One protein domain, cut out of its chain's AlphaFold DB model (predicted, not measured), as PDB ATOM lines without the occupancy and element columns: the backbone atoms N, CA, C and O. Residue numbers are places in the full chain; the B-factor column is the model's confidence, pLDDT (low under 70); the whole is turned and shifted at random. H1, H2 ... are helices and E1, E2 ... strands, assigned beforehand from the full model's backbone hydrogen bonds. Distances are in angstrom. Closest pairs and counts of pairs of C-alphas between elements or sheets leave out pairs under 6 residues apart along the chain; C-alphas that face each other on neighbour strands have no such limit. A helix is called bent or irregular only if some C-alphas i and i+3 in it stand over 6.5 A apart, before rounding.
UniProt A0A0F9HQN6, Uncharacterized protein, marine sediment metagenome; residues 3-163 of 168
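This is residues 3 to 163 of the 168 residues of an uncharacterized protein of marine sediment metagenome (UniProt A0A0F9HQN6). One twisted sheet of eight strands winds along the length of the domain like a curled ribbon, with H1 and H2 packed together on it at the E1 to E4 end and H3 and H4 on it at the E6 to E8 end. The short H5 lies far out at that second end, between E7 and E8 in the chain. The printed part has 161 residues with five named helices and eight named strands, in the order E1 E2 H1 E3 H2 E4 E5 E6 H3 H4 E7 H5 E8; across the mixed sheet the strands run E1 to E8 in number order. The class is mixed, helices and strands; the whole is compact, with a radius of gyration of the C-alphas of 16.1 A, yet elongated, spanning 48 by 29 by 26 A.

Look first at the parallel inner strands E4, residues 76 to 82, and E5, residues 96 to 100, where N 98 and O 79 are 2.8 A apart, within hydrogen-bond range. On the other side of E4 is parallel E3, residues 51 to 55, with N 78 and O 52 at 2.9 A. Next comes E2, residues 20 to 31, parallel to E3, with N 53 and O 22 at 2.7 A; E2 bends by 102 degrees at residue 28. The edge strand E1, residues 3 to 10, forms a hairpin with E2, antiparallel, with N 23 and O 7 at 2.8 A. H1, residues 34 to 44, lies over E1 and E2 at a height over the sheet of 9.2 A. H2, residues 63 to 72, lies over E3 and E4 and runs along the strands. H1 and H2 touch at a steep tilt of 56 degrees; their closest C-alphas, of Pro 34 and Phe 66, are 4.7 A apart. Beyond E5 come E6, residues 118 to 122, E7, residues 143 to 146, and the edge strand E8, residues 159 to 162, each parallel to the one before, with N 120 and O 99, N 144 and O 119, and N 162 and O 145 at 2.8, 2.8 and 2.9 A. H3, residues 123 to 132, is irregular, with C-alphas 124 and 127 7.6 A apart, and lies over E6. H4, residues 136 to 142, stands up from the sheet and is on the same face as H2. H5, residues 151 to 155, is only just not on the sheet, with 4 pairs of C-alphas within 10 A. Four strand-helix-strand units, parallel neighbour strands with helices between, have right-handed crossovers: E2, H1, E3; E3, H2, E4; E6, H3 H4, E7; and E7, H5, E8. Every O i to N i+4 pair is within range in H1, H2 and H5, but 4 of 6 in H3 and 1 of 3 in H4, where 2 of 4 O i to N i+3 pairs are.

Find C-alpha 3 at (-5.646, 30.518, -9.252), where E1 begins and runs 19.5 A. E2 is 25.5 A long, E4 20.4 A and H1 15.4 A. E8 ends at C-alpha 162, at (4.266, 18.505, 14.376).

The C-alphas farthest apart, of Asp 36 and Asp 152, are 49.4 A apart. The printed part has no cut; the links E4 to E5 and E5 to E6 are long. The mean pLDDT of the printed part is 86.0, with residues 134 to 137, 139 to 140, 158 and 162 to 163 under 70.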
ATOM      1  N   VAL A   3      -6.084  30.209 -10.606       87.81
ATOM      2  CA  VAL A   3      -5.646  30.518  -9.252       87.81
ATOM      3  C   VAL A   3      -6.846  31.031  -8.483       87.81
ATOM      4  O   VAL A   3      -7.474  32.022  -8.866       87.81
ATOM      5  N   PHE A   4      -7.170  30.343  -7.394       90.56
ATOM      6  CA  PHE A   4      -8.255  30.740  -6.511       90.56
ATOM      7  C   PHE A   4      -7.793  31.801  -5.505       90.56
ATOM      8  O   PHE A   4      -8.576  32.684  -5.157       90.56
ATOM      9  N   LYS A   5      -6.525  31.766  -5.061       93.75
ATOM     10  CA  LYS A   5      -5.988  32.735  -4.090       93.75
ATOM     11  C   LYS A   5      -4.478  32.963  -4.252       93.75
ATOM     12  O   LYS A   5      -3.733  32.096  -4.689       93.75
ATOM     13  N   ILE A   6      -4.023  34.162  -3.893       95.38
ATOM     14  CA  ILE A   6      -2.602  34.475  -3.679       95.38
ATOM     15  C   ILE A   6      -2.518  35.264  -2.381       95.38
ATOM     16  O   ILE A   6      -3.278  36.217  -2.201       95.38
ATOM     17  N   HIS A   7      -1.643  34.862  -1.467       95.44
ATOM     18  CA  HIS A   7      -1.486  35.522  -0.168       95.44
ATOM     19  C   HIS A   7      -0.104  35.262   0.425       95.44
ATOM     20  O   HIS A   7       0.564  34.310   0.038       95.44
ATOM     21  N   SER A   8       0.325  36.113   1.353       95.19
ATOM     22  CA  SER A   8       1.475  35.837   2.210       95.19
ATOM     23  C   SER A   8       1.006  35.239   3.533       95.19
ATOM     24  O   SER A   8      -0.083  35.543   4.024       95.19
ATOM     25  N   GLY A   9       1.832  34.384   4.124       93.50
ATOM     26  CA  GLY A   9       1.549  33.786   5.421       93.50
ATOM     27  C   GLY A   9       2.781  33.132   6.025       93.50
ATOM     28  O   GLY A   9       3.863  33.160   5.443       93.50
ATOM     29  N   ILE A  10       2.612  32.543   7.204       92.31
ATOM     30  CA  ILE A  10       3.667  31.779   7.873       92.31
ATOM     31  C   ILE A  10       3.530  30.308   7.494       92.31
ATOM     32  O   ILE A  10       2.434  29.749   7.539       92.31
ATOM     33  N   ARG A  11       4.644  29.668   7.131       89.75
ATOM     34  CA  ARG A  11       4.666  28.238   6.826       89.75
ATOM     35  C   ARG A  11       4.393  27.423   8.092       89.75
ATOM     36  O   ARG A  11       5.113  27.545   9.081       89.75
ATOM     37  N   LYS A  12       3.361  26.580   8.033       84.00
ATOM     38  CA  LYS A  12       2.862  25.793   9.171       84.00
ATOM     39  C   LYS A  12       3.409  24.373   9.259       84.00
ATOM     40  O   LYS A  12       3.395  23.794  10.332       84.00
ATOM     41  N   VAL A  13       3.910  23.809   8.164       81.25
ATOM     42  CA  VAL A  13       4.477  22.449   8.130       81.25
ATOM     43  C   VAL A  13       5.626  22.422   7.125       81.25
ATOM     44  O   VAL A  13       5.707  23.289   6.265       81.25
ATOM     45  N   GLY A  14       6.517  21.436   7.193       74.31
ATOM     46  CA  GLY A  14       7.520  21.222   6.154       74.31
ATOM     47  C   GLY A  14       8.791  22.042   6.343       74.31
ATOM     48  O   GLY A  14       9.154  22.462   7.447       74.31
ATOM     49  N   TYR A  15       9.525  22.220   5.251       70.38
ATOM     50  CA  TYR A  15      10.742  23.010   5.271       70.38
ATOM     51  C   TYR A  15      10.403  24.501   5.369       70.38
ATOM     52  O   TYR A  15       9.484  24.986   4.724       70.38
ATOM     53  N   GLY A  16      11.161  25.243   6.180       77.44
ATOM     54  CA  GLY A  16      10.871  26.660   6.411       77.44
ATOM     55  C   GLY A  16       9.696  26.903   7.359       77.44
ATOM     56  O   GLY A  16       9.157  28.000   7.353       77.44
ATOM     57  N   TYR A  17       9.309  25.918   8.180       84.31
ATOM     58  CA  TYR A  17       8.376  26.118   9.295       84.31
ATOM     59  C   TYR A  17       8.686  27.407  10.076       84.31
ATOM     60  O   TYR A  17       9.839  27.659  10.433       84.31
ATOM     61  N   GLY A  18       7.658  28.220  10.325       86.12
ATOM     62  CA  GLY A  18       7.782  29.506  11.014       86.12
ATOM     63  C   GLY A  18       8.296  30.662  10.145       86.12
ATOM     64  O   GLY A  18       8.310  31.800  10.608       86.12
ATOM     65  N   MET A  19       8.677  30.413   8.889       90.00
ATOM     66  CA  MET A  19       9.144  31.451   7.965       90.00
ATOM     67  C   MET A  19       7.983  32.051   7.160       90.00
ATOM     68  O   MET A  19       7.011  31.347   6.858       90.00
ATOM     69  N   PRO A  20       8.075  33.336   6.770       93.06
ATOM     70  CA  PRO A  20       7.133  33.937   5.839       93.06
ATOM     71  C   PRO A  20       7.308  33.354   4.433       93.06
ATOM     72  O   PRO A  20       8.431  33.212   3.945       93.06
ATOM     73  N   VAL A  21       6.191  33.042   3.780       95.44
ATOM     74  CA  VAL A  21       6.140  32.507   2.414       95.44
ATOM     75  C   VAL A  21       4.964  33.103   1.640       95.44
ATOM     76  O   VAL A  21       3.999  33.606   2.224       95.44
ATOM     77  N   TRP A  22       5.030  33.013   0.315       96.69
ATOM     78  CA  TRP A  22       3.940  33.357  -0.591       96.69
ATOM     79  C   TRP A  22       3.205  32.100  -1.026       96.69
ATOM     80  O   TRP A  22       3.803  31.206  -1.608       96.69
ATOM     81  N   PHE A  23       1.903  32.035  -0.798       95.81
ATOM     82  CA  PHE A  23       1.068  30.935  -1.251       95.81
ATOM     83  C   PHE A  23       0.399  31.283  -2.578       95.81
ATOM     84  O   PHE A  23      -0.247  32.328  -2.704       95.81
ATOM     85  N   VAL A  24       0.528  30.381  -3.550       96.00
ATOM     86  CA  VAL A  24      -0.221  30.392  -4.809       96.00
ATOM     87  C   VAL A  24      -1.116  29.165  -4.827       96.00
ATOM     88  O   VAL A  24      -0.663  28.026  -4.903       96.00
ATOM     89  N   ASP A  25      -2.402  29.434  -4.727       93.75
ATOM     90  CA  ASP A  25      -3.444  28.467  -4.451       93.75
ATOM     91  C   ASP A  25      -4.200  28.174  -5.754       93.75
ATOM     92  O   ASP A  25      -5.033  28.969  -6.202       93.75
ATOM     93  N   CYS A  26      -3.865  27.061  -6.407       91.75
ATOM     94  CA  CYS A  26      -4.395  26.675  -7.714       91.75
ATOM     95  C   CYS A  26      -5.685  25.854  -7.588       91.75
ATOM     96  O   CYS A  26      -5.830  25.004  -6.703       91.75
ATOM     97  N   GLY A  27      -6.622  26.075  -8.506       87.94
ATOM     98  CA  GLY A  27      -7.941  25.445  -8.512       87.94
ATOM     99  C   GLY A  27      -8.977  26.313  -9.219       87.94
ATOM    100  O   GLY A  27      -8.635  27.316  -9.838       87.94
ATOM    101  N   LEU A  28     -10.260  25.948  -9.118       88.00
ATOM    102  CA  LEU A  28     -11.351  26.711  -9.737       88.00
ATOM    103  C   LEU A  28     -11.316  28.174  -9.264       88.00
ATOM    104  O   LEU A  28     -11.569  28.471  -8.100       88.00
ATOM    105  N   GLY A  29     -10.965  29.077 -10.178       89.19
ATOM    106  CA  GLY A  29     -10.621  30.454  -9.857       89.19
ATOM    107  C   GLY A  29     -10.316  31.273 -11.106       89.19
ATOM    108  O   GLY A  29     -10.731  30.929 -12.213       89.19
ATOM    109  N   VAL A  30      -9.588  32.375 -10.929       89.88
ATOM    110  CA  VAL A  30      -9.246  33.281 -12.030       89.88
ATOM    111  C   VAL A  30      -8.136  32.660 -12.868       89.88
ATOM    112  O   VAL A  30      -7.116  32.228 -12.337       89.88
ATOM    113  N   ASN A  31      -8.321  32.634 -14.184       93.00
ATOM    114  CA  ASN A  31      -7.288  32.163 -15.094       93.00
ATOM    115  C   ASN A  31      -6.237  33.258 -15.303       93.00
ATOM    116  O   ASN A  31      -6.539  34.312 -15.860       93.00
ATOM    117  N   TYR A  32      -5.011  32.985 -14.875       91.44
ATOM    118  CA  TYR A  32      -3.855  33.843 -15.082       91.44
ATOM    119  C   TYR A  32      -2.840  33.203 -16.025       91.44
ATOM    120  O   TYR A  32      -2.654  31.975 -16.047       91.44
ATOM    121  N   THR A  33      -2.133  34.053 -16.766       93.56
ATOM    122  CA  THR A  33      -0.864  33.674 -17.388       93.56
ATOM    123  C   THR A  33       0.257  33.640 -16.335       93.56
ATOM    124  O   THR A  33       0.134  34.285 -15.286       93.56
ATOM    125  N   PRO A  34       1.352  32.893 -16.563       93.06
ATOM    126  CA  PRO A  34       2.537  32.947 -15.703       93.06
ATOM    127  C   PRO A  34       3.053  34.375 -15.454       93.06
ATOM    128  O   PRO A  34       3.419  34.723 -14.331       93.06
ATOM    129  N   GLU A  35       3.032  35.218 -16.485       93.50
ATOM    130  CA  GLU A  35       3.476  36.608 -16.449       93.50
ATOM    131  C   GLU A  35       2.581  37.476 -15.555       93.50
ATOM    132  O   GLU A  35       3.088  38.279 -14.765       93.50
ATOM    133  N   ASP A  36       1.258  37.294 -15.630       94.81
ATOM    134  CA  ASP A  36       0.313  38.011 -14.767       94.81
ATOM    135  C   ASP A  36       0.534  37.666 -13.292       94.81
ATOM    136  O   ASP A  36       0.473  38.543 -12.427       94.81
ATOM    137  N   LEU A  37       0.816  36.394 -12.996       94.94
ATOM    138  CA  LEU A  37       1.067  35.931 -11.631       94.94
ATOM    139  C   LEU A  37       2.348  36.512 -11.063       94.94
ATOM    140  O   LEU A  37       2.336  37.009  -9.937       94.94
ATOM    141  N   LEU A  38       3.430  36.500 -11.844       95.00
ATOM    142  CA  LEU A  38       4.682  37.132 -11.443       95.00
ATOM    143  C   LEU A  38       4.492  38.622 -11.170       95.00
ATOM    144  O   LEU A  38       4.924  39.117 -10.132       95.00
ATOM    145  N   ARG A  39       3.794  39.337 -12.060       94.88
ATOM    146  CA  ARG A  39       3.512  40.765 -11.872       94.88
ATOM    147  C   ARG A  39       2.686  41.010 -10.613       94.88
ATOM    148  O   ARG A  39       2.972  41.946  -9.863       94.88
ATOM    149  N   LYS A  40       1.673  40.178 -10.368       95.44
ATOM    150  CA  LYS A  40       0.824  40.276  -9.179       95.44
ATOM    151  C   LYS A  40       1.625  40.037  -7.902       95.44
ATOM    152  O   LYS A  40       1.560  40.866  -7.002       95.44
ATOM    153  N   LEU A  41       2.433  38.980  -7.851       96.19
ATOM    154  CA  LEU A  41       3.319  38.689  -6.723       96.19
ATOM    155  C   LEU A  41       4.334  39.813  -6.474       96.19
ATOM    156  O   LEU A  41       4.487  40.254  -5.338       96.19
ATOM    157  N   ALA A  42       4.968  40.338  -7.526       95.19
ATOM    158  CA  ALA A  42       5.887  41.471  -7.415       95.19
ATOM    159  C   ALA A  42       5.187  42.723  -6.856       95.19
ATOM    160  O   ALA A  42       5.725  43.396  -5.981       95.19
ATOM    161  N   THR A  43       3.952  42.995  -7.292       96.25
ATOM    162  CA  THR A  43       3.136  44.113  -6.776       96.25
ATOM    163  C   THR A  43       2.757  43.917  -5.307       96.25
ATOM    164  O   THR A  43       2.640  44.887  -4.564       96.25
ATOM    165  N   MET A  44       2.588  42.667  -4.868       95.62
ATOM    166  CA  MET A  44       2.356  42.332  -3.461       95.62
ATOM    167  C   MET A  44       3.634  42.413  -2.611       95.62
ATOM    168  O   MET A  44       3.538  42.448  -1.387       95.62
ATOM    169  N   GLY A  45       4.813  42.497  -3.235       95.81
ATOM    170  CA  GLY A  45       6.095  42.665  -2.554       95.81
ATOM    171  C   GLY A  45       6.978  41.419  -2.514       95.81
ATOM    172  O   GLY A  45       7.880  41.381  -1.679       95.81
ATOM    173  N   LEU A  46       6.741  40.425  -3.381       95.88
ATOM    174  CA  LEU A  46       7.662  39.299  -3.585       95.88
ATOM    175  C   LEU A  46       9.065  39.815  -3.949       95.88
ATOM    176  O   LEU A  46       9.209  40.649  -4.847       95.88
ATOM    177  N   LYS A  47      10.091  39.298  -3.268       95.19
ATOM    178  CA  LYS A  47      11.506  39.623  -3.496       95.19
ATOM    179  C   LYS A  47      12.300  38.400  -3.940       95.19
ATOM    180  O   LYS A  47      11.875  37.261  -3.783       95.19
ATOM    181  N   GLU A  48      13.498  38.645  -4.466       94.62
ATOM    182  CA  GLU A  48      14.460  37.577  -4.735       94.62
ATOM    183  C   GLU A  48      14.695  36.726  -3.478       94.62
ATOM    184  O   GLU A  48      14.786  37.252  -2.368       94.62
ATOM    185  N   LYS A  49      14.864  35.415  -3.673       93.38
ATOM    186  CA  LYS A  49      15.065  34.399  -2.627       93.38
ATOM    187  C   LYS A  49      13.870  34.160  -1.701       93.38
ATOM    188  O   LYS A  49      13.966  33.261  -0.862       93.38
ATOM    189  N   ASP A  50      12.763  34.886  -1.862       95.06
ATOM    190  CA  ASP A  50      11.521  34.547  -1.175       95.06
ATOM    191  C   ASP A  50      11.040  33.159  -1.608       95.06
ATOM    192  O   ASP A  50      11.257  32.710  -2.739       95.06
ATOM    193  N   TRP A  51      10.362  32.483  -0.684       95.62
ATOM    194  CA  TRP A  51       9.725  31.200  -0.943       95.62
ATOM    195  C   TRP A  51       8.308  31.400  -1.466       95.62
ATOM    196  O   TRP A  51       7.494  32.094  -0.854       95.62
ATOM    197  N   VAL A  52       8.009  30.728  -2.573       96.06
ATOM    198  CA  VAL A  52       6.679  30.607  -3.156       96.06
ATOM    199  C   VAL A  52       6.238  29.154  -3.049       96.06
ATOM    200  O   VAL A  52       6.881  28.252  -3.580       96.06
ATOM    201  N   VAL A  53       5.130  28.936  -2.354       95.12
ATOM    202  CA  VAL A  53       4.510  27.635  -2.138       95.12
ATOM    203  C   VAL A  53       3.301  27.515  -3.059       95.12
ATOM    204  O   VAL A  53       2.310  28.230  -2.901       95.12
ATOM    205  N   ILE A  54       3.374  26.604  -4.022       94.56
ATOM    206  CA  ILE A  54       2.275  26.312  -4.945       94.56
ATOM    207  C   ILE A  54       1.458  25.159  -4.369       94.56
ATOM    208  O   ILE A  54       1.998  24.078  -4.134       94.56
ATOM    209  N   ARG A  55       0.158  25.373  -4.153       92.19
ATOM    210  CA  ARG A  55      -0.749  24.394  -3.539       92.19
ATOM    211  C   ARG A  55      -1.936  24.116  -4.447       92.19
ATOM    212  O   ARG A  55      -2.452  25.023  -5.091       92.19
ATOM    213  N   GLY A  56      -2.411  22.872  -4.445       82.62
ATOM    214  CA  GLY A  56      -3.560  22.473  -5.260       82.62
ATOM    215  C   GLY A  56      -3.279  22.557  -6.765       82.62
ATOM    216  O   GLY A  56      -2.205  22.974  -7.189       82.62
ATOM    217  N   GLY A  57      -4.220  22.087  -7.591       76.19
ATOM    218  CA  GLY A  57      -4.200  22.297  -9.048       76.19
ATOM    219  C   GLY A  57      -2.889  21.948  -9.775       76.19
ATOM    220  O   GLY A  57      -2.608  22.504 -10.829       76.19
ATOM    221  N   THR A  58      -2.070  21.026  -9.261       75.31
ATOM    222  CA  THR A  58      -0.706  20.775  -9.773       75.31
ATOM    223  C   THR A  58      -0.664  20.222 -11.204       75.31
ATOM    224  O   THR A  58       0.380  20.213 -11.858       75.31
ATOM    225  N   LYS A  59      -1.817  19.785 -11.722       80.62
ATOM    226  CA  LYS A  59      -2.018  19.314 -13.100       80.62
ATOM    227  C   LYS A  59      -2.372  20.435 -14.082       80.62
ATOM    228  O   LYS A  59      -2.528  20.174 -15.274       80.62
ATOM    229  N   GLU A  60      -2.548  21.664 -13.611       80.88
ATOM    230  CA  GLU A  60      -2.966  22.758 -14.471       80.88
ATOM    231  C   GLU A  60      -1.901  23.154 -15.496       80.88
ATOM    232  O   GLU A  60      -0.696  23.194 -15.232       80.88
ATOM    233  N   LYS A  61      -2.367  23.489 -16.703       83.38
ATOM    234  CA  LYS A  61      -1.494  23.980 -17.768       83.38
ATOM    235  C   LYS A  61      -0.897  25.333 -17.371       83.38
ATOM    236  O   LYS A  61      -1.614  26.242 -16.948       83.38
ATOM    237  N   GLY A  62       0.414  25.461 -17.563       88.31
ATOM    238  CA  GLY A  62       1.172  26.685 -17.297       88.31
ATOM    239  C   GLY A  62       1.878  26.726 -15.941       88.31
ATOM    240  O   GLY A  62       2.772  27.552 -15.791       88.31
ATOM    241  N   VAL A  63       1.578  25.815 -15.002       91.19
ATOM    242  CA  VAL A  63       2.268  25.781 -13.695       91.19
ATOM    243  C   VAL A  63       3.772  25.586 -13.883       91.19
ATOM    244  O   VAL A  63       4.560  26.347 -13.339       91.19
ATOM    245  N   GLY A  64       4.187  24.637 -14.728       92.38
ATOM    246  CA  GLY A  64       5.610  24.408 -15.000       92.38
ATOM    247  C   GLY A  64       6.335  25.631 -15.577       92.38
ATOM    248  O   GLY A  64       7.471  25.887 -15.199       92.38
ATOM    249  N   THR A  65       5.677  26.406 -16.445       94.62
ATOM    250  CA  THR A  65       6.221  27.665 -16.985       94.62
ATOM    251  C   THR A  65       6.322  28.733 -15.903       94.62
ATOM    252  O   THR A  65       7.306  29.459 -15.844       94.62
ATOM    253  N   PHE A  66       5.329  28.814 -15.019       95.44
ATOM    254  CA  PHE A  66       5.357  29.726 -13.880       95.44
ATOM    255  C   PHE A  66       6.485  29.389 -12.893       95.44
ATOM    256  O   PHE A  66       7.167  30.297 -12.427       95.44
ATOM    257  N   VAL A  67       6.746  28.104 -12.639       96.06
ATOM    258  CA  VAL A  67       7.891  27.657 -11.826       96.06
ATOM    259  C   VAL A  67       9.222  28.062 -12.456       96.06
ATOM    260  O   VAL A  67      10.071  28.610 -11.756       96.06
ATOM    261  N   ASP A  68       9.395  27.866 -13.768       95.62
ATOM    262  CA  ASP A  68      10.600  28.341 -14.467       95.62
ATOM    263  C   ASP A  68      10.756  29.860 -14.308       95.62
ATOM    264  O   ASP A  68      11.835  30.355 -13.988       95.62
ATOM    265  N   ALA A  69       9.662  30.602 -14.487       95.56
ATOM    266  CA  ALA A  69       9.650  32.055 -14.412       95.56
ATOM    267  C   ALA A  69      10.012  32.572 -13.004       95.56
ATOM    268  O   ALA A  69      10.785  33.521 -12.884       95.56
ATOM    269  N   LEU A  70       9.539  31.906 -11.943       96.81
ATOM    270  CA  LEU A  70       9.970  32.155 -10.560       96.81
ATOM    271  C   LEU A  70      11.468  31.876 -10.361       96.81
ATOM    272  O   LEU A  70      12.158  32.658  -9.707       96.81
ATOM    273  N   GLY A  71      11.981  30.798 -10.958       95.38
ATOM    274  CA  GLY A  71      13.408  30.475 -10.942       95.38
ATOM    275  C   GLY A  71      14.270  31.552 -11.611       95.38
ATOM    276  O   GLY A  71      15.325  31.908 -11.081       95.38
ATOM    277  N   TYR A  72      13.804  32.129 -12.725       94.94
ATOM    278  CA  TYR A  72      14.486  33.234 -13.413       94.94
ATOM    279  C   TYR A  72      14.569  34.516 -12.578       94.94
ATOM    280  O   TYR A  72      15.554  35.238 -12.692       94.94
ATOM    281  N   VAL A  73      13.583  34.784 -11.717       94.44
ATOM    282  CA  VAL A  73      13.616  35.910 -10.759       94.44
ATOM    283  C   VAL A  73      14.211  35.513  -9.402       94.44
ATOM    284  O   VAL A  73      13.961  36.156  -8.383       94.44
ATOM    285  N   HIS A  74      14.991  34.428  -9.375       95.69
ATOM    286  CA  HIS A  74      15.718  33.929  -8.206       95.69
ATOM    287  C   HIS A  74      14.845  33.640  -6.973       95.69
ATOM    288  O   HIS A  74      15.347  33.646  -5.846       95.69
ATOM    289  N   CYS A  75      13.555  33.367  -7.162       96.50
ATOM    290  CA  CYS A  75      12.674  32.909  -6.092       96.50
ATOM    291  C   CYS A  75      12.856  31.408  -5.851       96.50
ATOM    292  O   CYS A  75      13.303  30.665  -6.727       96.50
ATOM    293  N   LYS A  76      12.513  30.963  -4.641       95.75
ATOM    294  CA  LYS A  76      12.510  29.551  -4.261       95.75
ATOM    295  C   LYS A  76      11.111  28.983  -4.368       95.75
ATOM    296  O   LYS A  76      10.159  29.622  -3.935       95.75
ATOM    297  N   VAL A  77      10.984  27.789  -4.935       95.69
ATOM    298  CA  VAL A  77       9.681  27.170  -5.187       95.69
ATOM    299  C   VAL A  77       9.524  25.884  -4.392       95.69
ATOM    300  O   VAL A  77      10.277  24.925  -4.565       95.69
ATOM    301  N   GLU A  78       8.489  25.846  -3.564       94.25
ATOM    302  CA  GLU A  78       7.977  24.627  -2.952       94.25
ATOM    303  C   GLU A  78       6.630  24.265  -3.582       94.25
ATOM    304  O   GLU A  78       5.818  25.135  -3.893       94.25
ATOM    305  N   VAL A  79       6.380  22.974  -3.773       93.25
ATOM    306  CA  VAL A  79       5.081  22.481  -4.240       93.25
ATOM    307  C   VAL A  79       4.465  21.594  -3.177       93.25
ATOM    308  O   VAL A  79       5.092  20.629  -2.744       93.25
ATOM    309  N   GLU A  80       3.220  21.887  -2.813       92.25
ATOM    310  CA  GLU A  80       2.402  21.027  -1.968       92.25
ATOM    311  C   GLU A  80       1.443  20.182  -2.810       92.25
ATOM    312  O   GLU A  80       0.649  20.700  -3.604       92.25
ATOM    313  N   ALA A  81       1.487  18.866  -2.614       90.75
ATOM    314  CA  ALA A  81       0.656  17.914  -3.343       90.75
ATOM    315  C   ALA A  81       0.092  16.818  -2.436       90.75
ATOM    316  O   ALA A  81       0.651  16.505  -1.394       90.75
ATOM    317  N   ARG A  82      -1.015  16.211  -2.864       89.31
ATOM    318  CA  ARG A  82      -1.603  15.013  -2.243       89.31
ATOM    319  C   ARG A  82      -1.128  13.752  -2.970       89.31
ATOM    320  O   ARG A  82      -0.975  13.800  -4.192       89.31
ATOM    321  N   GLY A  83      -0.947  12.653  -2.242       86.94
ATOM    322  CA  GLY A  83      -0.546  11.333  -2.744       86.94
ATOM    323  C   GLY A  83      -1.496  10.754  -3.794       86.94
ATOM    324  O   GLY A  83      -1.066  10.111  -4.752       86.94
ATOM    325  N   SER A  84      -2.777  11.102  -3.706       87.44
ATOM    326  CA  SER A  84      -3.809  10.793  -4.700       87.44
ATOM    327  C   SER A  84      -3.613  11.461  -6.063       87.44
ATOM    328  O   SER A  84      -4.239  11.061  -7.050       87.44
ATOM    329  N   ASN A  85      -2.728  12.455  -6.178       85.12
ATOM    330  CA  ASN A  85      -2.405  13.073  -7.456       85.12
ATOM    331  C   ASN A  85      -1.194  12.405  -8.109       85.12
ATOM    332  O   ASN A  85      -0.128  12.312  -7.516       85.12
ATOM    333  N   GLN A  86      -1.321  12.044  -9.389       84.81
ATOM    334  CA  GLN A  86      -0.158  11.686 -10.203       84.81
ATOM    335  C   GLN A  86       0.885  12.802 -10.199       84.81
ATOM    336  O   GLN A  86       0.528  13.971 -10.363       84.81
ATOM    337  N   THR A  87       2.159  12.422 -10.071       81.94
ATOM    338  CA  THR A  87       3.306  13.335 -10.088       81.94
ATOM    339  C   THR A  87       3.453  13.990 -11.468       81.94
ATOM    340  O   THR A  87       3.791  13.307 -12.438       81.94
ATOM    341  N   PRO A  88       3.224  15.307 -11.597       82.12
ATOM    342  CA  PRO A  88       3.408  16.011 -12.860       82.12
ATOM    343  C   PRO A  88       4.881  16.056 -13.278       82.12
ATOM    344  O   PRO A  88       5.762  16.284 -12.454       82.12
ATOM    345  N   GLY A  89       5.156  15.947 -14.582       85.75
ATOM    346  CA  GLY A  89       6.529  15.934 -15.107       85.75
ATOM    347  C   GLY A  89       7.345  17.214 -14.872       85.75
ATOM    348  O   GLY A  89       8.553  17.189 -15.056       85.75
ATOM    349  N   TRP A  90       6.711  18.320 -14.465       88.94
ATOM    350  CA  TRP A  90       7.385  19.588 -14.159       88.94
ATOM    351  C   TRP A  90       7.875  19.688 -12.711       88.94
ATOM    352  O   TRP A  90       8.615  20.615 -12.396       88.94
ATOM    353  N   PHE A  91       7.481  18.768 -11.823       90.31
ATOM    354  CA  PHE A  91       7.835  18.824 -10.401       90.31
ATOM    355  C   PHE A  91       9.349  18.911 -10.173       90.31
ATOM    356  O   PHE A  91       9.801  19.631  -9.289       90.31
ATOM    357  N   ASN A  92      10.154  18.263 -11.017       89.12
ATOM    358  CA  ASN A  92      11.620  18.326 -10.967       89.12
ATOM    359  C   ASN A  92      12.207  19.747 -11.097       89.12
ATOM    360  O   ASN A  92      13.366  19.942 -10.742       89.12
ATOM    361  N   LYS A  93      11.425  20.719 -11.576       93.06
ATOM    362  CA  LYS A  93      11.806  22.135 -11.667       93.06
ATOM    363  C   LYS A  93      11.677  22.883 -10.341       93.06
ATOM    364  O   LYS A  93      12.316  23.913 -10.172       93.06
ATOM    365  N   ALA A  94      10.856  22.391  -9.413       94.00
ATOM    366  CA  ALA A  94      10.693  23.009  -8.104       94.00
ATOM    367  C   ALA A  94      11.890  22.707  -7.189       94.00
ATOM    368  O   ALA A  94      12.426  21.586  -7.173       94.00
ATOM    369  N   ASP A  95      12.270  23.688  -6.365       94.25
ATOM    370  CA  ASP A  95      13.330  23.513  -5.373       94.25
ATOM    371  C   ASP A  95      12.948  22.451  -4.339       94.25
ATOM    372  O   ASP A  95      13.825  21.714  -3.903       94.25
ATOM    373  N   ARG A  96      11.674  22.338  -3.938       91.88
ATOM    374  CA  ARG A  96      11.229  21.355  -2.931       91.88
ATOM    375  C   ARG A  96       9.826  20.840  -3.170       91.88
ATOM    376  O   ARG A  96       8.971  21.559  -3.686       91.88
ATOM    377  N   TRP A  97       9.586  19.599  -2.765       91.69
ATOM    378  CA  TRP A  97       8.256  19.002  -2.734       91.69
ATOM    379  C   TRP A  97       7.854  18.714  -1.295       91.69
ATOM    380  O   TRP A  97       8.638  18.165  -0.522       91.69
ATOM    381  N   THR A  98       6.608  19.029  -0.980       90.94
ATOM    382  CA  THR A  98       5.935  18.608   0.239       90.94
ATOM    383  C   THR A  98       4.710  17.807  -0.173       90.94
ATOM    384  O   THR A  98       3.776  18.333  -0.779       90.94
ATOM    385  N   VAL A  99       4.724  16.509   0.097       90.44
ATOM    386  CA  VAL A  99       3.667  15.598  -0.347       90.44
ATOM    387  C   VAL A  99       2.932  15.064   0.868       90.44
ATOM    388  O   VAL A  99       3.560  14.529   1.768       90.44
ATOM    389  N   TYR A 100       1.613  15.196   0.898       89.94
ATOM    390  CA  TYR A 100       0.760  14.588   1.914       89.94
ATOM    391  C   TYR A 100       0.359  13.199   1.431       89.94
ATOM    392  O   TYR A 100      -0.283  13.077   0.386       89.94
ATOM    393  N   TRP A 101       0.760  12.170   2.162       89.00
ATOM    394  CA  TRP A 101       0.289  10.809   1.963       89.00
ATOM    395  C   TRP A 101      -1.198  10.711   2.336       89.00
ATOM    396  O   TRP A 101      -1.670  11.458   3.188       89.00
ATOM    397  N   ASP A 102      -1.933   9.859   1.627       85.88
ATOM    398  CA  ASP A 102      -3.383   9.669   1.777       85.88
ATOM    399  C   ASP A 102      -3.808   8.236   1.388       85.88
ATOM    400  O   ASP A 102      -4.863   8.029   0.787       85.88
ATOM    401  N   GLY A 103      -2.932   7.245   1.611       80.44
ATOM    402  CA  GLY A 103      -3.157   5.841   1.226       80.44
ATOM    403  C   GLY A 103      -3.103   5.550  -0.280       80.44
ATOM    404  O   GLY A 103      -3.063   4.395  -0.703       80.44
ATOM    405  N   ASN A 104      -3.080   6.572  -1.139       75.00
ATOM    406  CA  ASN A 104      -3.138   6.386  -2.585       75.00
ATOM    407  C   ASN A 104      -1.741   6.403  -3.233       75.00
ATOM    408  O   ASN A 104      -0.940   7.314  -3.030       75.00
ATOM    409  N   LYS A 105      -1.461   5.405  -4.083       71.94
ATOM    410  CA  LYS A 105      -0.169   5.210  -4.776       71.94
ATOM    411  C   LYS A 105      -0.090   5.890  -6.148       71.94
ATOM    412  O   LYS A 105       0.760   5.539  -6.963       71.94
ATOM    413  N   ALA A 106      -0.978   6.843  -6.439       85.69
ATOM    414  CA  ALA A 106      -0.943   7.589  -7.696       85.69
ATOM    415  C   ALA A 106       0.322   8.459  -7.821       85.69
ATOM    416  O   ALA A 106       0.844   8.633  -8.926       85.69
ATOM    417  N   PHE A 107       0.816   8.999  -6.706       87.12
ATOM    418  CA  PHE A 107       2.065   9.746  -6.655       87.12
ATOM    419  C   PHE A 107       3.282   8.811  -6.644       87.12
ATOM    420  O   PHE A 107       3.324   7.805  -5.935       87.12
ATOM    421  N   ASN A 108       4.333   9.172  -7.382       86.62
ATOM    422  CA  ASN A 108       5.598   8.451  -7.346       86.62
ATOM    423  C   ASN A 108       6.451   8.875  -6.134       86.62
ATOM    424  O   ASN A 108       7.358   9.701  -6.252       86.62
ATOM    425  N   PHE A 109       6.197   8.276  -4.969       85.69
ATOM    426  CA  PHE A 109       6.942   8.566  -3.734       85.69
ATOM    427  C   PHE A 109       8.431   8.203  -3.808       85.69
ATOM    428  O   PHE A 109       9.255   8.810  -3.126       85.69
ATOM    429  N   THR A 110       8.818   7.267  -4.681       83.19
ATOM    430  CA  THR A 110      10.232   6.894  -4.848       83.19
ATOM    431  C   THR A 110      11.069   8.031  -5.439       83.19
ATOM    432  O   THR A 110      12.268   8.111  -5.158       83.19
ATOM    433  N   ALA A 111      10.436   8.955  -6.173       86.25
ATOM    434  CA  ALA A 111      11.080  10.112  -6.789       86.25
ATOM    435  C   ALA A 111      11.440  11.233  -5.798       86.25
ATOM    436  O   ALA A 111      12.164  12.152  -6.178       86.25
ATOM    437  N   LEU A 112      10.978  11.161  -4.543       87.38
ATOM    438  CA  LEU A 112      11.346  12.131  -3.508       87.38
ATOM    439  C   LEU A 112      12.871  12.171  -3.322       87.38
ATOM    440  O   LEU A 112      13.540  11.132  -3.222       87.38
ATOM    441  N   ARG A 113      13.440  13.375  -3.270       87.62
ATOM    442  CA  ARG A 113      14.884  13.593  -3.138       87.62
ATOM    443  C   ARG A 113      15.290  13.565  -1.670       87.62
ATOM    444  O   ARG A 113      14.734  14.280  -0.835       87.62
ATOM    445  N   LYS A 114      16.295  12.741  -1.363       84.12
ATOM    446  CA  LYS A 114      16.795  12.539   0.001       84.12
ATOM    447  C   LYS A 114      17.304  13.853   0.601       84.12
ATOM    448  O   LYS A 114      18.179  14.488   0.021       84.12
ATOM    449  N   GLY A 115      16.783  14.225   1.772       79.62
ATOM    450  CA  GLY A 115      17.212  15.416   2.515       79.62
ATOM    451  C   GLY A 115      16.756  16.748   1.911       79.62
ATOM    452  O   GLY A 115      17.241  17.798   2.337       79.62
ATOM    453  N   GLN A 116      15.854  16.712   0.926       86.56
ATOM    454  CA  GLN A 116      15.371  17.891   0.208       86.56
ATOM    455  C   GLN A 116      13.847  17.973   0.173       86.56
ATOM    456  O   GLN A 116      13.306  19.049   0.426       86.56
ATOM    457  N   ASP A 117      13.174  16.867  -0.138       88.88
ATOM    458  CA  ASP A 117      11.714  16.805  -0.203       88.88
ATOM    459  C   ASP A 117      11.144  16.191   1.080       88.88
ATOM    460  O   ASP A 117      11.854  15.509   1.814       88.88
ATOM    461  N   ILE A 118       9.872  16.446   1.374       88.69
ATOM    462  CA  ILE A 118       9.212  15.960   2.586       88.69
ATOM    463  C   ILE A 118       7.942  15.201   2.232       88.69
ATOM    464  O   ILE A 118       7.165  15.607   1.366       88.69
ATOM    465  N   LEU A 119       7.717  14.127   2.977       89.12
ATOM    466  CA  LEU A 119       6.458  13.422   3.067       89.12
ATOM    467  C   LEU A 119       5.762  13.765   4.388       89.12
ATOM    468  O   LEU A 119       6.382  13.698   5.446       89.12
ATOM    469  N   ILE A 120       4.484  14.116   4.332       89.19
ATOM    470  CA  ILE A 120       3.615  14.333   5.489       89.19
ATOM    471  C   ILE A 120       2.635  13.163   5.557       89.19
ATOM    472  O   ILE A 120       2.005  12.846   4.554       89.19
ATOM    473  N   VAL A 121       2.507  12.541   6.722       87.62
ATOM    474  CA  VAL A 121       1.558  11.450   6.993       87.62
ATOM    475  C   VAL A 121       0.755  11.843   8.237       87.62
ATOM    476  O   VAL A 121       1.335  12.354   9.201       87.62
ATOM    477  N   GLU A 122      -0.567  11.661   8.229       83.38
ATOM    478  CA  GLU A 122      -1.356  11.835   9.458       83.38
ATOM    479  C   GLU A 122      -0.991  10.718  10.451       83.38
ATOM    480  O   GLU A 122      -0.720   9.581  10.068       83.38
ATOM    481  N   SER A 123      -0.938  11.021  11.747       78.00
ATOM    482  CA  SER A 123      -0.442  10.069  12.756       78.00
ATOM    483  C   SER A 123      -1.205   8.737  12.786       78.00
ATOM    484  O   SER A 123      -0.608   7.690  13.027       78.00
ATOM    485  N   GLU A 124      -2.510   8.776  12.521       81.25
ATOM    486  CA  GLU A 124      -3.404   7.610  12.440       81.25
ATOM    487  C   GLU A 124      -3.117   6.677  11.254       81.25
ATOM    488  O   GLU A 124      -3.458   5.498  11.292       81.25
ATOM    489  N   GLU A 125      -2.429   7.186  10.239       83.75
ATOM    490  CA  GLU A 125      -2.133   6.519   8.973       83.75
ATOM    491  C   GLU A 125      -0.719   5.900   8.931       83.75
ATOM    492  O   GLU A 125      -0.334   5.233   7.966       83.75
ATOM    493  N   LEU A 126       0.078   6.090   9.989       83.88
ATOM    494  CA  LEU A 126       1.488   5.695  10.026       83.88
ATOM    495  C   LEU A 126       1.711   4.189   9.811       83.88
ATOM    496  O   LEU A 126       2.616   3.804   9.071       83.88
ATOM    497  N   ASP A 127       0.925   3.332  10.466       83.81
ATOM    498  CA  ASP A 127       1.128   1.877  10.403       83.81
ATOM    499  C   ASP A 127       0.853   1.335   8.986       83.81
ATOM    500  O   ASP A 127       1.588   0.478   8.477       83.81
ATOM    501  N   GLU A 128      -0.156   1.893   8.315       86.25
ATOM    502  CA  GLU A 128      -0.469   1.592   6.919       86.25
ATOM    503  C   GLU A 128       0.656   2.080   5.998       86.25
ATOM    504  O   GLU A 128       1.212   1.289   5.232       86.25
ATOM    505  N   PHE A 129       1.089   3.335   6.156       84.62
ATOM    506  CA  PHE A 129       2.207   3.911   5.406       84.62
ATOM    507  C   PHE A 129       3.480   3.048   5.475       84.62
ATOM    508  O   PHE A 129       4.100   2.747   4.447       84.62
ATOM    509  N   LEU A 130       3.873   2.627   6.683       82.75
ATOM    510  CA  LEU A 130       5.080   1.823   6.899       82.75
ATOM    511  C   LEU A 130       4.991   0.460   6.208       82.75
ATOM    512  O   LEU A 130       5.986  -0.001   5.641       82.75
ATOM    513  N   THR A 131       3.810  -0.158   6.245       83.25
ATOM    514  CA  THR A 131       3.550  -1.474   5.651       83.25
ATOM    515  C   THR A 131       3.530  -1.402   4.127       83.25
ATOM    516  O   THR A 131       4.132  -2.237   3.453       83.25
ATOM    517  N   GLU A 132       2.870  -0.389   3.569       77.38
ATOM    518  CA  GLU A 132       2.613  -0.288   2.136       77.38
ATOM    519  C   GLU A 132       3.812   0.158   1.302       77.38
ATOM    520  O   GLU A 132       3.957  -0.268   0.152       77.38
ATOM    521  N   LEU A 133       4.629   1.059   1.847       72.88
ATOM    522  CA  LEU A 133       5.719   1.699   1.114       72.88
ATOM    523  C   LEU A 133       7.106   1.265   1.602       72.88
ATOM    524  O   LEU A 133       8.109   1.854   1.201       72.88
ATOM    525  N   GLY A 134       7.173   0.235   2.457       68.00
ATOM    526  CA  GLY A 134       8.428  -0.272   3.020       68.00
ATOM    527  C   GLY A 134       9.165   0.803   3.821       68.00
ATOM    528  O   GLY A 134      10.380   0.934   3.688       68.00
ATOM    529  N   GLY A 135       8.411   1.590   4.601       63.22
ATOM    530  CA  GLY A 135       8.633   3.005   4.932       63.22
ATOM    531  C   GLY A 135      10.014   3.471   5.412       63.22
ATOM    532  O   GLY A 135      10.238   4.676   5.442       63.22
ATOM    533  N   ASN A 136      10.967   2.589   5.717       63.34
ATOM    534  CA  ASN A 136      12.337   2.949   6.100       63.34
ATOM    535  C   ASN A 136      13.061   3.791   5.031       63.34
ATOM    536  O   ASN A 136      13.672   4.804   5.367       63.34
ATOM    537  N   ASP A 137      12.946   3.431   3.748       68.94
ATOM    538  CA  ASP A 137      13.629   4.159   2.665       68.94
ATOM    539  C   ASP A 137      13.015   5.543   2.400       68.94
ATOM    540  O   ASP A 137      13.704   6.468   1.959       68.94
ATOM    541  N   LEU A 138      11.717   5.705   2.675       70.00
ATOM    542  CA  LEU A 138      11.003   6.975   2.531       70.00
ATOM    543  C   LEU A 138      11.158   7.873   3.761       70.00
ATOM    544  O   LEU A 138      11.262   9.089   3.608       70.00
ATOM    545  N   ILE A 139      11.246   7.296   4.961       68.69
ATOM    546  CA  ILE A 139      11.579   8.025   6.194       68.69
ATOM    547  C   ILE A 139      12.898   8.773   6.019       68.69
ATOM    548  O   ILE A 139      12.993   9.959   6.336       68.69
ATOM    549  N   ASP A 140      13.891   8.098   5.443       69.69
ATOM    550  CA  ASP A 140      15.216   8.652   5.179       69.69
ATOM    551  C   ASP A 140      15.200   9.849   4.215       69.69
ATOM    552  O   ASP A 140      16.180  10.599   4.143       69.69
ATOM    553  N   LYS A 141      14.105  10.037   3.467       70.75
ATOM    554  CA  LYS A 141      13.915  11.164   2.551       70.75
ATOM    555  C   LYS A 141      13.320  12.388   3.239       70.75
ATOM    556  O   LYS A 141      13.581  13.479   2.753       70.75
ATOM    557  N   GLY A 142      12.674  12.217   4.395       71.44
ATOM    558  CA  GLY A 142      12.105  13.278   5.221       71.44
ATOM    559  C   GLY A 142      10.636  12.999   5.521       71.44
ATOM    560  O   GLY A 142       9.780  13.344   4.716       71.44
ATOM    561  N   LEU A 143      10.342  12.388   6.673       78.00
ATOM    562  CA  LEU A 143       8.972  12.151   7.136       78.00
ATOM    563  C   LEU A 143       8.570  13.182   8.198       78.00
ATOM    564  O   LEU A 143       9.313  13.446   9.152       78.00
ATOM    565  N   ILE A 144       7.374  13.731   8.025       77.81
ATOM    566  CA  ILE A 144       6.653  14.530   9.000       77.81
ATOM    567  C   ILE A 144       5.386  13.786   9.410       77.81
ATOM    568  O   ILE A 144       4.613  13.371   8.550       77.81
ATOM    569  N   LEU A 145       5.156  13.688  10.716       78.31
ATOM    570  CA  LEU A 145       3.872  13.265  11.256       78.31
ATOM    571  C   LEU A 145       3.080  14.469  11.733       78.31
ATOM    572  O   LEU A 145       3.604  15.300  12.477       78.31
ATOM    573  N   ASN A 146       1.833  14.540  11.284       75.81
ATOM    574  CA  ASN A 146       0.864  15.532  11.716       75.81
ATOM    575  C   ASN A 146      -0.113  14.871  12.695       75.81
ATOM    576  O   ASN A 146      -0.801  13.923  12.316       75.81
ATOM    577  N   GLY A 147      -0.154  15.345  13.943       73.19
ATOM    578  CA  GLY A 147      -1.077  14.838  14.964       73.19
ATOM    579  C   GLY A 147      -0.403  14.265  16.210       73.19
ATOM    580  O   GLY A 147       0.803  14.395  16.417       73.19
ATOM    581  N   GLN A 148      -1.217  13.658  17.077       74.75
ATOM    582  CA  GLN A 148      -0.743  13.052  18.316       74.75
ATOM    583  C   GLN A 148      -0.102  11.698  18.012       74.75
ATOM    584  O   GLN A 148      -0.743  10.789  17.487       74.75
ATOM    585  N   VAL A 149       1.176  11.566  18.353       73.81
ATOM    586  CA  VAL A 149       1.982  10.394  18.012       73.81
ATOM    587  C   VAL A 149       2.472   9.709  19.279       73.81
ATOM    588  O   VAL A 149       2.930  10.358  20.218       73.81
ATOM    589  N   ASP A 150       2.421   8.380  19.275       77.50
ATOM    590  CA  ASP A 150       3.141   7.550  20.234       77.50
ATOM    591  C   ASP A 150       4.651   7.657  19.955       77.50
ATOM    592  O   ASP A 150       5.158   7.103  18.974       77.50
ATOM    593  N   LEU A 151       5.358   8.424  20.791       73.12
ATOM    594  CA  LEU A 151       6.780   8.723  20.610       73.12
ATOM    595  C   LEU A 151       7.631   7.451  20.529       73.12
ATOM    596  O   LEU A 151       8.550   7.400  19.713       73.12
ATOM    597  N   ASP A 152       7.295   6.400  21.279       77.06
ATOM    598  CA  ASP A 152       8.062   5.151  21.290       77.06
ATOM    599  C   ASP A 152       7.982   4.423  19.941       77.06
ATOM    600  O   ASP A 152       8.968   3.835  19.477       77.06
ATOM    601  N   LYS A 153       6.843   4.531  19.242       72.62
ATOM    602  CA  LYS A 153       6.689   3.988  17.883       72.62
ATOM    603  C   LYS A 153       7.566   4.707  16.866       72.62
ATOM    604  O   LYS A 153       7.985   4.079  15.893       72.62
ATOM    605  N   VAL A 154       7.835   5.996  17.070       75.44
ATOM    606  CA  VAL A 154       8.509   6.840  16.072       75.44
ATOM    607  C   VAL A 154       9.952   7.161  16.393       75.44
ATOM    608  O   VAL A 154      10.687   7.496  15.476       75.44
ATOM    609  N   MET A 155      10.404   6.965  17.633       72.44
ATOM    610  CA  MET A 155      11.804   7.157  18.031       72.44
ATOM    611  C   MET A 155      12.782   6.281  17.239       72.44
ATOM    612  O   MET A 155      13.926   6.672  17.010       72.44
ATOM    613  N   LYS A 156      12.335   5.105  16.780       73.94
ATOM    614  CA  LYS A 156      13.119   4.230  15.889       73.94
ATOM    615  C   LYS A 156      13.275   4.782  14.465       73.94
ATOM    616  O   LYS A 156      14.080   4.260  13.696       73.94
ATOM    617  N   TYR A 157      12.529   5.823  14.112       71.06
ATOM    618  CA  TYR A 157      12.507   6.444  12.796       71.06
ATOM    619  C   TYR A 157      13.040   7.888  12.895       71.06
ATOM    620  O   TYR A 157      12.748   8.620  13.837       71.06
ATOM    621  N   LYS A 158      13.825   8.351  11.915       69.50
ATOM    622  CA  LYS A 158      14.317   9.746  11.872       69.50
ATOM    623  C   LYS A 158      13.218  10.702  11.386       69.50
ATOM    624  O   LYS A 158      13.282  11.213  10.271       69.50
ATOM    625  N   VAL A 159      12.200  10.919  12.214       75.50
ATOM    626  CA  VAL A 159      10.946  11.601  11.850       75.50
ATOM    627  C   VAL A 159      10.795  12.896  12.636       75.50
ATOM    628  O   VAL A 159      11.231  12.989  13.783       75.50
ATOM    629  N   ARG A 160      10.178  13.913  12.030       74.31
ATOM    630  CA  ARG A 160       9.753  15.127  12.742       74.31
ATOM    631  C   ARG A 160       8.261  15.043  13.036       74.31
ATOM    632  O   ARG A 160       7.483  14.733  12.142       74.31
ATOM    633  N   VAL A 161       7.861  15.345  14.263       71.62
ATOM    634  CA  VAL A 161       6.449  15.382  14.663       71.62
ATOM    635  C   VAL A 161       6.032  16.840  14.809       71.62
ATOM    636  O   VAL A 161       6.749  17.617  15.440       71.62
ATOM    637  N   TYR A 162       4.910  17.208  14.198       69.81
ATOM    638  CA  TYR A 162       4.266  18.505  14.376       69.81
ATOM    639  C   TYR A 162       2.917  18.271  15.049       69.81
ATOM    640  O   TYR A 162       2.146  17.401  14.637       69.81
ATOM    641  N   GLU A 163       2.646  19.040  16.098       63.69
ATOM    642  CA  GLU A 163       1.323  19.048  16.710       63.69
ATOM    643  C   GLU A 163       0.332  19.697  15.743       63.69
ATOM    644  O   GLU A 163       0.625  20.713  15.109       63.69
TER     645      GLU A 163